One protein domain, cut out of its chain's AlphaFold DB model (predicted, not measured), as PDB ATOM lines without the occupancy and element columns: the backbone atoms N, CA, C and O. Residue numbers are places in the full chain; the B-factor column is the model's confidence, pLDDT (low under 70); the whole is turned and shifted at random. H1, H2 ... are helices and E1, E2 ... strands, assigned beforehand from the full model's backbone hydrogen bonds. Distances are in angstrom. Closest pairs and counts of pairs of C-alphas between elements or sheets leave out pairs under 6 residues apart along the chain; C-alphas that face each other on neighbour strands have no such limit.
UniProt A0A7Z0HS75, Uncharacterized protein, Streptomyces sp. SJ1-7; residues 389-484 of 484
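Overview. This is residues 389 to 484 of the 484 residues of an uncharacterized protein of Streptomyces sp. SJ1-7 (UniProt A0A7Z0HS75). Three helices, H1, H2 and H3, pack crosswise on one another and on a small two-strand ribbon, E1 and E2, with H1 nearest the middle, while a fourth, H5, runs away from the ribbon and packs on H1 with its residues 467 to 474. E2 leads straight into H5, the longest helix, whose far end makes one end of the long axis; the loop around Gly 458 makes the other, and the tiny helix H4 packs beside E2. The printed part has 96 residues with five named helices and two named strands, in the order H1, E1, H2, H3, H4, E2, H5; the sheet, E1 - E2, is antiparallel and the class is mostly helix. The whole is compact, with a radius of gyration of the C-alphas of 13.0 A, and its outline is elongated, spanning 46 by 29 by 23 A.

Arrangement. H1, residues 393 to 404, touches H2, residues 412 to 421, with its residues 397 to 402 alone; their lines are about perpendicular at 75 degrees, and the closest C-alphas, of Ala 398 and Leu 415, are 7.1 A apart. E1, residues 409 to 411, is the antiparallel neighbour of E2, residues 462 to 466, at 144 degrees; N 410 and O 465, and N 465 and O 410, are within hydrogen-bond range, each at 2.9 A. H2 touches H3, residues 429 to 442, about perpendicular at 78 degrees, closest at the C-alphas of Phe 416 and Ser 429, 5.3 A. H3 only just touches H1, with 3 pairs of C-alphas within 8 A. The closest C-alphas of H4, residues 448 to 451, and E2 are those of Gly 451 and Leu 463, 5.7 A. H5, residues 467 to 482, touches H1 with its residues 467 to 474 alone, at a steep tilt of 40 degrees, opposite ways; the C-alphas of Tyr 399 and Leu 470 are closest, 5.4 A. H2 and H5 are apart. In H1, H2 and H3 every O i to N i+4 pair is within hydrogen-bond range, in H5 11 of 12, and H4 is too short for such a pair.

Along the chain. H1 begins at C-alpha 393 (131.740, 179.195, 66.621) and is 16.3 A long. E1 measures 6.8 A, H2 14.2 A, H3 20.1 A, H4 5.6 A and E2 12.7 A. H5 measures 22.9 A and ends at C-alpha 482 (118.933, 166.480, 70.666).

Size, cuts and confidence. The two C-alphas farthest apart, of Gly 458 and Ala 484, are 46.3 A apart. The printed part has no cut, and no link is long. The mean pLDDT of the printed part is 83.1; residues 389 to 390, 448 to 451, 455 to 456 and 481 to 484 are under 70.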
ATOM      1  N   SER A 389     124.905 179.236  70.438       46.72
ATOM      2  CA  SER A 389     125.547 178.543  69.317       46.72
ATOM      3  C   SER A 389     126.007 177.150  69.762       46.72
ATOM      4  O   SER A 389     127.101 176.930  70.271       46.72
ATOM      5  N   VAL A 390     125.120 176.169  69.580       64.56
ATOM      6  CA  VAL A 390     125.299 174.738  69.920       64.56
ATOM      7  C   VAL A 390     126.552 174.114  69.289       64.56
ATOM      8  O   VAL A 390     127.088 173.107  69.756       64.56
ATOM      9  N   VAL A 391     127.009 174.708  68.194       70.56
ATOM     10  CA  VAL A 391     128.236 174.349  67.503       70.56
ATOM     11  C   VAL A 391     129.262 175.408  67.884       70.56
ATOM     12  O   VAL A 391     129.021 176.568  67.580       70.56
ATOM     13  N   PRO A 392     130.414 175.046  68.476       86.69
ATOM     14  CA  PRO A 392     131.450 176.022  68.788       86.69
ATOM     15  C   PRO A 392     131.745 176.905  67.569       86.69
ATOM     16  O   PRO A 392     132.051 176.377  66.498       86.69
ATOM     17  N   ASP A 393     131.660 178.226  67.726       87.00
ATOM     18  CA  ASP A 393     131.740 179.195  66.621       87.00
ATOM     19  C   ASP A 393     132.960 178.991  65.723       87.00
ATOM     20  O   ASP A 393     132.872 179.081  64.499       87.00
ATOM     21  N   LEU A 394     134.097 178.634  66.324       89.38
ATOM     22  CA  LEU A 394     135.309 178.274  65.597       89.38
ATOM     23  C   LEU A 394     135.077 177.113  64.617       89.38
ATOM     24  O   LEU A 394     135.513 177.179  63.470       89.38
ATOM     25  N   LEU A 395     134.384 176.056  65.042       92.12
ATOM     26  CA  LEU A 395     134.095 174.893  64.204       92.12
ATOM     27  C   LEU A 395     133.122 175.245  63.071       92.12
ATOM     28  O   LEU A 395     133.323 174.794  61.941       92.12
ATOM     29  N   ALA A 396     132.104 176.061  63.358       91.44
ATOM     30  CA  ALA A 396     131.145 176.529  62.361       91.44
ATOM     31  C   ALA A 396     131.821 177.415  61.303       91.44
ATOM     32  O   ALA A 396     131.729 177.127  60.110       91.44
ATOM     33  N   ARG A 397     132.581 178.433  61.729       91.81
ATOM     34  CA  ARG A 397     133.329 179.320  60.823       91.81
ATOM     35  C   ARG A 397     134.362 178.555  60.009       91.81
ATOM     36  O   ARG A 397     134.450 178.749  58.801       91.81
ATOM     37  N   ALA A 398     135.106 177.645  60.640       91.94
ATOM     38  CA  ALA A 398     136.064 176.811  59.928       91.94
ATOM     39  C   ALA A 398     135.375 175.963  58.853       91.94
ATOM     40  O   ALA A 398     135.864 175.892  57.731       91.94
ATOM     41  N   TYR A 399     134.230 175.348  59.162       93.50
ATOM     42  CA  TYR A 399     133.466 174.591  58.173       93.50
ATOM     43  C   TYR A 399     133.017 175.464  56.996       93.50
ATOM     44  O   TYR A 399     133.210 175.059  55.852       93.50
ATOM     45  N   GLU A 400     132.474 176.655  57.257       92.50
ATOM     46  CA  GLU A 400     132.021 177.566  56.201       92.50
ATOM     47  C   GLU A 400     133.164 178.040  55.303       92.50
ATOM     48  O   GLU A 400     133.019 178.035  54.083       92.50
ATOM     49  N   VAL A 401     134.330 178.352  55.877       91.81
ATOM     50  CA  VAL A 401     135.522 178.714  55.098       91.81
ATOM     51  C   VAL A 401     135.947 177.570  54.178       91.81
ATOM     52  O   VAL A 401     136.168 177.792  52.990       91.81
ATOM     53  N   VAL A 402     136.036 176.340  54.696       89.75
ATOM     54  CA  VAL A 402     136.461 175.191  53.876       89.75
ATOM     55  C   VAL A 402     135.417 174.844  52.818       89.75
ATOM     56  O   VAL A 402     135.777 174.517  51.694       89.75
ATOM     57  N   ARG A 403     134.127 174.960  53.151       90.88
ATOM     58  CA  ARG A 403     133.021 174.738  52.212       90.88
ATOM     59  C   ARG A 403     133.009 175.769  51.081       90.88
ATOM     60  O   ARG A 403     132.742 175.395  49.948       90.88
ATOM     61  N   ALA A 404     133.276 177.039  51.381       88.88
ATOM     62  CA  ALA A 404     133.206 178.128  50.407       88.88
ATOM     63  C   ALA A 404     134.360 178.127  49.394       88.88
ATOM     64  O   ALA A 404     134.199 178.647  48.295       88.88
ATOM     65  N   GLN A 405     135.516 177.558  49.747       84.69
ATOM     66  CA  GLN A 405     136.679 177.516  48.853       84.69
ATOM     67  C   GLN A 405     136.630 176.383  47.816       84.69
ATOM     68  O   GLN A 405     137.556 176.267  47.022       84.69
ATOM     69  N   ASP A 406     135.590 175.539  47.837       77.38
ATOM     70  CA  ASP A 406     135.414 174.362  46.962       77.38
ATOM     71  C   ASP A 406     136.630 173.410  46.931       77.38
ATOM     72  O   ASP A 406     136.813 172.576  46.046       77.38
ATOM     73  N   HIS A 407     137.499 173.530  47.935       71.69
ATOM     74  CA  HIS A 407     138.648 172.671  48.135       71.69
ATOM     75  C   HIS A 407     138.244 171.526  49.061       71.69
ATOM     76  O   HIS A 407     137.704 171.744  50.149       71.69
ATOM     77  N   GLU A 408     138.571 170.289  48.682       78.31
ATOM     78  CA  GLU A 408     138.344 169.129  49.558       78.31
ATOM     79  C   GLU A 408     139.091 169.266  50.895       78.31
ATOM     80  O   GLU A 408     138.668 168.719  51.921       78.31
ATOM     81  N   VAL A 409     140.195 170.019  50.887       84.31
ATOM     82  CA  VAL A 409     141.158 170.136  51.973       84.31
ATOM     83  C   VAL A 409     141.688 171.574  52.068       84.31
ATOM     84  O   VAL A 409     142.167 172.121  51.080       84.31
ATOM     85  N   ILE A 410     141.721 172.145  53.277       87.69
ATOM     86  CA  ILE A 410     142.443 173.389  53.581       87.69
ATOM     87  C   ILE A 410     143.631 173.118  54.514       87.69
ATOM     88  O   ILE A 410     143.524 172.341  55.468       87.69
ATOM     89  N   ALA A 411     144.762 173.785  54.286       89.12
ATOM     90  CA  ALA A 411     145.876 173.792  55.236       89.12
ATOM     91  C   ALA A 411     145.570 174.700  56.439       89.12
ATOM     92  O   ALA A 411     144.945 175.750  56.287       89.12
ATOM     93  N   SER A 412     146.066 174.350  57.630       90.31
ATOM     94  CA  SER A 412     145.820 175.117  58.862       90.31
ATOM     95  C   SER A 412     146.286 176.572  58.772       90.31
ATOM     96  O   SER A 412     145.618 177.456  59.294       90.31
ATOM     97  N   ARG A 413     147.395 176.845  58.074       88.62
ATOM     98  CA  ARG A 413     147.891 178.213  57.847       88.62
ATOM     99  C   ARG A 413     146.934 179.045  56.995       88.62
ATOM    100  O   ARG A 413     146.656 180.186  57.345       88.62
ATOM    101  N   SER A 414     146.408 178.471  55.914       89.56
ATOM    102  CA  SER A 414     145.441 179.150  55.045       89.56
ATOM    103  C   SER A 414     144.120 179.379  55.775       89.56
ATOM    104  O   SER A 414     143.577 180.478  55.735       89.56
ATOM    105  N   LEU A 415     143.648 178.374  56.517       91.00
ATOM    106  CA  LEU A 415     142.455 178.494  57.353       91.00
ATOM    107  C   LEU A 415     142.617 179.579  58.426       91.00
ATOM    108  O   LEU A 415     141.715 180.385  58.617       91.00
ATOM    109  N   PHE A 416     143.778 179.628  59.089       92.56
ATOM    110  CA  PHE A 416     144.108 180.659  60.074       92.56
ATOM    111  C   PHE A 416     144.021 182.057  59.466       92.56
ATOM    112  O   PHE A 416     143.347 182.911  60.029       92.56
ATOM    113  N   ALA A 417     144.654 182.275  58.309       90.56
ATOM    114  CA  ALA A 417     144.665 183.580  57.655       90.56
ATOM    115  C   ALA A 417     143.243 184.072  57.333       90.56
ATOM    116  O   ALA A 417     142.918 185.228  57.596       90.56
ATOM    117  N   VAL A 418     142.372 183.187  56.835       90.25
ATOM    118  CA  VAL A 418     140.974 183.538  56.535       90.25
ATOM    119  C   VAL A 418     140.177 183.813  57.813       90.25
ATOM    120  O   VAL A 418     139.453 184.802  57.885       90.25
ATOM    121  N   LEU A 419     140.322 182.984  58.851       90.25
ATOM    122  CA  LEU A 419     139.623 183.196  60.124       90.25
ATOM    123  C   LEU A 419     140.092 184.473  60.838       90.25
ATOM    124  O   LEU A 419     139.281 185.167  61.448       90.25
ATOM    125  N   GLN A 420     141.374 184.821  60.724       89.12
ATOM    126  CA  GLN A 420     141.928 186.059  61.268       89.12
ATOM    127  C   GLN A 420     141.345 187.292  60.560       89.12
ATOM    128  O   GLN A 420     140.979 188.258  61.225       89.12
ATOM    129  N   GLN A 421     141.165 187.242  59.233       88.31
ATOM    130  CA  GLN A 421     140.455 188.290  58.479       88.31
ATOM    131  C   GLN A 421     138.986 188.437  58.911       88.31
ATOM    132  O   GLN A 421     138.427 189.525  58.826       88.31
ATOM    133  N   GLN A 422     138.371 187.367  59.423       87.00
ATOM    134  CA  GLN A 422     137.019 187.374  59.997       87.00
ATOM    135  C   GLN A 422     136.982 187.799  61.481       87.00
ATOM    136  O   GLN A 422     135.963 187.605  62.154       87.00
ATOM    137  N   GLY A 423     138.083 188.349  62.007       83.31
ATOM    138  CA  GLY A 423     138.178 188.872  63.371       83.31
ATOM    139  C   GLY A 423     138.401 187.816  64.455       83.31
ATOM    140  O   GLY A 423     138.208 188.110  65.631       83.31
ATOM    141  N   ALA A 424     138.784 186.585  64.100       82.19
ATOM    142  CA  ALA A 424     139.067 185.564  65.103       82.19
ATOM    143  C   ALA A 424     140.419 185.817  65.797       82.19
ATOM    144  O   ALA A 424     141.461 185.915  65.144       82.19
ATOM    145  N   ALA A 425     140.403 185.897  67.130       81.38
ATOM    146  CA  ALA A 425     141.584 186.150  67.950       81.38
ATOM    147  C   ALA A 425     142.313 184.839  68.287       81.38
ATOM    148  O   ALA A 425     142.065 184.210  69.313       81.38
ATOM    149  N   PHE A 426     143.223 184.427  67.409       83.81
ATOM    150  CA  PHE A 426     144.132 183.304  67.646       83.81
ATOM    151  C   PHE A 426     145.573 183.805  67.679       83.81
ATOM    152  O   PHE A 426     145.941 184.672  66.884       83.81
ATOM    153  N   ARG A 427     146.407 183.240  68.563       81.81
ATOM    154  CA  ARG A 427     147.815 183.653  68.681       81.81
ATOM    155  C   ARG A 427     148.617 183.298  67.428       81.81
ATOM    156  O   ARG A 427     149.417 184.101  66.959       81.81
ATOM    157  N   ASP A 428     148.392 182.098  66.898       89.19
ATOM    158  CA  ASP A 428     149.010 181.599  65.673       89.19
ATOM    159  C   ASP A 428     148.206 180.426  65.071       89.19
ATOM    160  O   ASP A 428     147.227 179.931  65.638       89.19
ATOM    161  N   SER A 429     148.628 179.964  63.888       88.12
ATOM    162  CA  SER A 429     147.979 178.848  63.185       88.12
ATOM    163  C   SER A 429     148.046 177.502  63.923       88.12
ATOM    164  O   SER A 429     147.218 176.632  63.653       88.12
ATOM    165  N   SER A 430     149.011 177.313  64.829       85.12
ATOM    166  CA  SER A 430     149.186 176.091  65.623       85.12
ATOM    167  C   SER A 430     148.206 176.049  66.797       85.12
ATOM    168  O   SER A 430     147.612 175.002  67.064       85.12
ATOM    169  N   ASP A 431     147.983 177.186  67.456       84.19
ATOM    170  CA  ASP A 431     146.969 177.354  68.501       84.19
ATOM    171  C   ASP A 431     145.559 177.110  67.941       84.19
ATOM    172  O   ASP A 431     144.865 176.193  68.387       84.19
ATOM    173  N   MET A 432     145.187 177.815  66.864       93.19
ATOM    174  CA  MET A 432     143.904 177.624  66.167       93.19
ATOM    175  C   MET A 432     143.693 176.161  65.748       93.19
ATOM    176  O   MET A 432     142.641 175.565  66.000       93.19
ATOM    177  N   ALA A 433     144.727 175.542  65.174       89.00
ATOM    178  CA  ALA A 433     144.702 174.134  64.816       89.00
ATOM    179  C   ALA A 433     144.477 173.216  66.025       89.00
ATOM    180  O   ALA A 433     143.656 172.303  65.958       89.00
ATOM    181  N   SER A 434     145.201 173.439  67.123       86.94
ATOM    182  CA  SER A 434     145.102 172.638  68.347       86.94
ATOM    183  C   SER A 434     143.709 172.733  68.970       86.94
ATOM    184  O   SER A 434     143.173 171.728  69.447       86.94
ATOM    185  N   GLN A 435     143.085 173.913  68.907       88.75
ATOM    186  CA  GLN A 435     141.706 174.115  69.340       88.75
ATOM    187  C   GLN A 435     140.714 173.354  68.455       88.75
ATOM    188  O   GLN A 435     139.931 172.564  68.981       88.75
ATOM    189  N   LEU A 436     140.793 173.486  67.125       90.88
ATOM    190  CA  LEU A 436     139.939 172.715  66.207       90.88
ATOM    191  C   LEU A 436     140.073 171.209  66.434       90.88
ATOM    192  O   LEU A 436     139.083 170.485  66.500       90.88
ATOM    193  N   VAL A 437     141.298 170.730  66.619       90.06
ATOM    194  CA  VAL A 437     141.585 169.336  66.953       90.06
ATOM    195  C   VAL A 437     140.888 168.893  68.235       90.06
ATOM    196  O   VAL A 437     140.336 167.791  68.281       90.06
ATOM    197  N   ARG A 438     140.937 169.722  69.280       86.81
ATOM    198  CA  ARG A 438     140.286 169.437  70.559       86.81
ATOM    199  C   ARG A 438     138.771 169.331  70.376       86.81
ATOM    200  O   ARG A 438     138.181 168.384  70.887       86.81
ATOM    201  N   LEU A 439     138.172 170.225  69.588       92.00
ATOM    202  CA  LEU A 439     136.743 170.192  69.259       92.00
ATOM    203  C   LEU A 439     136.356 168.920  68.488       92.00
ATOM    204  O   LEU A 439     135.378 168.265  68.825       92.00
ATOM    205  N   LEU A 440     137.159 168.499  67.504       91.62
ATOM    206  CA  LEU A 440     136.929 167.234  66.792       91.62
ATOM    207  C   LEU A 440     136.958 166.023  67.744       91.62
ATOM    208  O   LEU A 440     136.075 165.163  67.682       91.62
ATOM    209  N   LYS A 441     137.944 165.977  68.656       88.31
ATOM    210  CA  LYS A 441     138.075 164.912  69.668       88.31
ATOM    211  C   LYS A 441     136.862 164.866  70.609       88.31
ATOM    212  O   LYS A 441     136.366 163.780  70.884       88.31
ATOM    213  N   GLN A 442     136.342 166.012  71.054       88.56
ATOM    214  CA  GLN A 442     135.185 166.086  71.967       88.56
ATOM    215  C   GLN A 442     133.914 165.411  71.421       88.56
ATOM    216  O   GLN A 442     133.056 164.984  72.198       88.56
ATOM    217  N   VAL A 443     133.772 165.305  70.098       92.12
ATOM    218  CA  VAL A 443     132.643 164.631  69.436       92.12
ATOM    219  C   VAL A 443     133.033 163.330  68.732       92.12
ATOM    220  O   VAL A 443     132.280 162.839  67.895       92.12
ATOM    221  N   ASN A 444     134.181 162.745  69.090       90.00
ATOM    222  CA  ASN A 444     134.692 161.489  68.531       90.00
ATOM    223  C   ASN A 444     134.783 161.490  66.993       90.00
ATOM    224  O   ASN A 444     134.592 160.462  66.342       90.00
ATOM    225  N   VAL A 445     135.083 162.645  66.391       90.62
ATOM    226  CA  VAL A 445     135.317 162.741  64.949       90.62
ATOM    227  C   VAL A 445     136.811 162.645  64.680       90.62
ATOM    228  O   VAL A 445     137.581 163.566  64.946       90.62
ATOM    229  N   ASN A 446     137.221 161.505  64.125       82.06
ATOM    230  CA  ASN A 446     138.604 161.271  63.725       82.06
ATOM    231  C   ASN A 446     139.000 162.168  62.548       82.06
ATOM    232  O   ASN A 446     138.216 162.411  61.624       82.06
ATOM    233  N   ARG A 447     140.254 162.623  62.569       76.44
ATOM    234  CA  ARG A 447     140.847 163.382  61.466       76.44
ATOM    235  C   ARG A 447     141.112 162.470  60.260       76.44
ATOM    236  O   ARG A 447     141.386 161.286  60.455       76.44
ATOM    237  N   PRO A 448     141.094 163.010  59.033       62.53
ATOM    238  CA  PRO A 448     141.603 162.297  57.871       62.53
ATOM    239  C   PRO A 448     143.134 162.172  57.972       62.53
ATOM    240  O   PRO A 448     143.800 163.097  58.437       62.53
ATOM    241  N   GLU A 449     143.678 161.011  57.592       58.56
ATOM    242  CA  GLU A 449     145.121 160.756  57.393       58.56
ATOM    243  C   GLU A 449     146.059 161.262  58.512       58.56
ATOM    244  O   GLU A 449     147.040 161.966  58.273       58.56
ATOM    245  N   ASN A 450     145.767 160.928  59.775       59.22
ATOM    246  CA  ASN A 450     146.546 161.373  60.945       59.22
ATOM    247  C   ASN A 450     146.637 162.907  61.109       59.22
ATOM    248  O   ASN A 450     147.485 163.408  61.847       59.22
ATOM    249  N   GLY A 451     145.751 163.670  60.460       63.22
ATOM    250  CA  GLY A 451     145.683 165.126  60.566       63.22
ATOM    251  C   GLY A 451     146.681 165.885  59.702       63.22
ATOM    252  O   GLY A 451     146.755 167.105  59.842       63.22
ATOM    253  N   TYR A 452     147.424 165.200  58.830       73.88
ATOM    254  CA  TYR A 452     148.393 165.827  57.945       73.88
ATOM    255  C   TYR A 452     148.038 165.594  56.483       73.88
ATOM    256  O   TYR A 452     147.841 164.467  56.053       73.88
ATOM    257  N   ILE A 453     148.043 166.670  55.716       70.38
ATOM    258  CA  ILE A 453     147.734 166.701  54.293       70.38
ATOM    259  C   ILE A 453     149.007 167.022  53.513       70.38
ATOM    260  O   ILE A 453     149.903 167.711  54.013       70.38
ATOM    261  N   ARG A 454     149.095 166.547  52.273       73.25
ATOM    262  CA  ARG A 454     150.052 167.078  51.297       73.25
ATOM    263  C   ARG A 454     149.289 168.011  50.362       73.25
ATOM    264  O   ARG A 454     148.497 167.500  49.581       73.25
ATOM    265  N   PRO A 455     149.515 169.336  50.423       63.47
ATOM    266  CA  PRO A 455     148.824 170.275  49.541       63.47
ATOM    267  C   PRO A 455     149.117 169.967  48.069       63.47
ATOM    268  O   PRO A 455     148.225 170.023  47.232       63.47
ATOM    269  N   HIS A 456     150.360 169.559  47.779       69.12
ATOM    270  CA  HIS A 456     150.811 169.130  46.459       69.12
ATOM    271  C   HIS A 456     151.789 167.946  46.557       69.12
ATOM    272  O   HIS A 456     152.482 167.797  47.577       69.12
ATOM    273  N   PRO A 457     151.901 167.110  45.504       71.31
ATOM    274  CA  PRO A 457     152.952 166.100  45.409       71.31
ATOM    275  C   PRO A 457     154.338 166.738  45.598       71.31
ATOM    276  O   PRO A 457     154.674 167.714  44.938       71.31
ATOM    277  N   GLY A 458     155.133 166.208  46.532       75.62
ATOM    278  CA  GLY A 458     156.484 166.708  46.836       75.62
ATOM    279  C   GLY A 458     156.578 167.772  47.938       75.62
ATOM    280  O   GLY A 458     157.681 168.047  48.402       75.62
ATOM    281  N   GLN A 459     155.462 168.326  48.427       73.81
ATOM    282  CA  GLN A 459     155.482 169.262  49.558       73.81
ATOM    283  C   GLN A 459     155.461 168.556  50.927       73.81
ATOM    284  O   GLN A 459     154.945 167.433  51.048       73.81
ATOM    285  N   PRO A 460     156.010 169.197  51.983       74.50
ATOM    286  CA  PRO A 460     155.936 168.672  53.338       74.50
ATOM    287  C   PRO A 460     154.480 168.516  53.782       74.50
ATOM    288  O   PRO A 460     153.594 169.287  53.416       74.50
ATOM    289  N   ARG A 461     154.247 167.489  54.598       79.06
ATOM    290  CA  ARG A 461     152.953 167.236  55.225       79.06
ATOM    291  C   ARG A 461     152.631 168.372  56.196       79.06
ATOM    292  O   ARG A 461     153.370 168.584  57.153       79.06
ATOM    293  N   VAL A 462     151.536 169.085  55.962       79.50
ATOM    294  CA  VAL A 462     151.052 170.167  56.834       79.50
ATOM    295  C   VAL A 462     149.763 169.748  57.509       79.50
ATOM    296  O   VAL A 462     149.063 168.875  57.011       79.50
ATOM    297  N   LEU A 463     149.433 170.348  58.647       82.00
ATOM    298  CA  LEU A 463     148.158 170.059  59.284       82.00
ATOM    299  C   LEU A 463     147.009 170.567  58.402       82.00
ATOM    300  O   LEU A 463     147.061 171.704  57.925       82.00
ATOM    301  N   GLY A 464     145.988 169.741  58.188       87.56
ATOM    302  CA  GLY A 464     144.889 170.060  57.280       87.56
ATOM    303  C   GLY A 464     143.518 169.681  57.806       87.56
ATOM    304  O   GLY A 464     143.379 168.785  58.641       87.56
ATOM    305  N   PHE A 465     142.498 170.355  57.281       89.19
ATOM    306  CA  PHE A 465     141.099 170.112  57.605       89.19
ATOM    307  C   PHE A 465     140.283 169.958  56.322       89.19
ATOM    308  O   PHE A 465     140.409 170.747  55.395       89.19
ATOM    309  N   THR A 466     139.434 168.938  56.273       90.06
ATOM    310  CA  THR A 466     138.506 168.700  55.154       90.06
ATOM    311  C   THR A 466     137.109 169.195  55.508       90.06
ATOM    312  O   THR A 466     136.684 168.993  56.656       90.06
ATOM    313  N   ALA A 467     136.343 169.682  54.527       90.25
ATOM    314  CA  ALA A 467     134.935 170.043  54.724       90.25
ATOM    315  C   ALA A 467     134.122 168.871  55.301       90.25
ATOM    316  O   ALA A 467     133.319 169.059  56.213       90.25
ATOM    317  N   SER A 468     134.371 167.640  54.836       89.06
ATOM    318  CA  SER A 468     133.676 166.431  55.298       89.06
ATOM    319  C   SER A 468     133.886 166.156  56.795       89.06
ATOM    320  O   SER A 468     132.932 165.880  57.524       89.06
ATOM    321  N   THR A 469     135.121 166.270  57.284       91.25
ATOM    322  CA  THR A 469     135.458 166.088  58.706       91.25
ATOM    323  C   THR A 469     134.854 167.179  59.579       91.25
ATOM    324  O   THR A 469     134.212 166.853  60.578       91.25
ATOM    325  N   LEU A 470     134.978 168.448  59.183       92.75
ATOM    326  CA  LEU A 470     134.373 169.556  59.925       92.75
ATOM    327  C   LEU A 470     132.841 169.419  59.950       92.75
ATOM    328  O   LEU A 470     132.243 169.496  61.019       92.75
ATOM    329  N   ARG A 471     132.206 169.063  58.823       92.75
ATOM    330  CA  ARG A 471     130.756 168.805  58.739       92.75
ATOM    331  C   ARG A 471     130.296 167.687  59.670       92.75
ATOM    332  O   ARG A 471     129.250 167.815  60.303       92.75
ATOM    333  N   ARG A 472     131.039 166.576  59.741       92.75
ATOM    334  CA  ARG A 472     130.729 165.469  60.665       92.75
ATOM    335  C   ARG A 472     130.775 165.937  62.114       92.75
ATOM    336  O   ARG A 472     129.887 165.575  62.876       92.75
ATOM    337  N   ALA A 473     131.758 166.761  62.472       92.50
ATOM    338  CA  ALA A 473     131.859 167.312  63.816       92.50
ATOM    339  C   ALA A 473     130.715 168.281  64.127       92.50
ATOM    340  O   ALA A 473     130.059 168.108  65.148       92.50
ATOM    341  N   VAL A 474     130.396 169.206  63.217       92.75
ATOM    342  CA  VAL A 474     129.232 170.104  63.333       92.75
ATOM    343  C   VAL A 474     127.947 169.300  63.572       92.75
ATOM    344  O   VAL A 474     127.236 169.547  64.544       92.75
ATOM    345  N   LYS A 475     127.688 168.268  62.755       90.88
ATOM    346  CA  LYS A 475     126.527 167.377  62.928       90.88
ATOM    347  C   LYS A 475     126.546 166.618  64.256       90.88
ATOM    348  O   LYS A 475     125.492 166.391  64.838       90.88
ATOM    349  N   ALA A 476     127.714 166.193  64.727       90.00
ATOM    350  CA  ALA A 476     127.837 165.470  65.987       90.00
ATOM    351  C   ALA A 476     127.551 166.372  67.200       90.00
ATOM    352  O   ALA A 476     126.867 165.931  68.120       90.00
ATOM    353  N   TYR A 477     127.987 167.638  67.172       90.44
ATOM    354  CA  TYR A 477     127.592 168.642  68.171       90.44
ATOM    355  C   TYR A 477     126.082 168.899  68.142       90.44
ATOM    356  O   TYR A 477     125.430 168.826  69.179       90.44
ATOM    357  N   GLN A 478     125.499 169.079  66.952       86.12
ATOM    358  CA  GLN A 478     124.047 169.224  66.793       86.12
ATOM    359  C   GLN A 478     123.273 167.997  67.301       86.12
ATOM    360  O   GLN A 478     122.233 168.142  67.928       86.12
ATOM    361  N   LYS A 479     123.776 166.776  67.078       83.00
ATOM    362  CA  LYS A 479     123.132 165.548  67.572       83.00
ATOM    363  C   LYS A 479     123.220 165.415  69.094       83.00
ATOM    364  O   LYS A 479     122.260 164.954  69.700       83.00
ATOM    365  N   LYS A 480     124.347 165.802  69.708       80.56
ATOM    366  CA  LYS A 480     124.485 165.817  71.174       80.56
ATOM    367  C   LYS A 480     123.443 166.722  71.835       80.56
ATOM    368  O   LYS A 480     122.994 166.379  72.915       80.56
ATOM    369  N   LEU A 481     123.028 167.801  71.168       66.38
ATOM    370  CA  LEU A 481     121.952 168.674  71.643       66.38
ATOM    371  C   LEU A 481     120.594 167.972  71.704       66.38
ATOM    372  O   LEU A 481     119.862 168.166  72.652       66.38
ATOM    373  N   VAL A 482     120.246 167.158  70.705       58.59
ATOM    374  CA  VAL A 482     118.933 166.480  70.666       58.59
ATOM    375  C   VAL A 482     118.808 165.417  71.769       58.59
ATOM    376  O   VAL A 482     117.707 164.994  72.101       58.59
ATOM    377  N   LEU A 483     119.938 164.951  72.302       53.47
ATOM    378  CA  LEU A 483     120.009 163.891  73.308       53.47
ATOM    379  C   LEU A 483     120.231 164.411  74.738       53.47
ATOM    380  O   LEU A 483     120.227 163.594  75.657       53.47
ATOM    381  N   ALA A 484     120.477 165.712  74.907       51.06
ATOM    382  CA  ALA A 484     120.643 166.386  76.192       51.06
ATOM    383  C   ALA A 484     119.378 167.187  76.506       51.06
ATOM    384  O   ALA A 484     119.004 167.218  77.698       51.06
TER     385      ALA A 484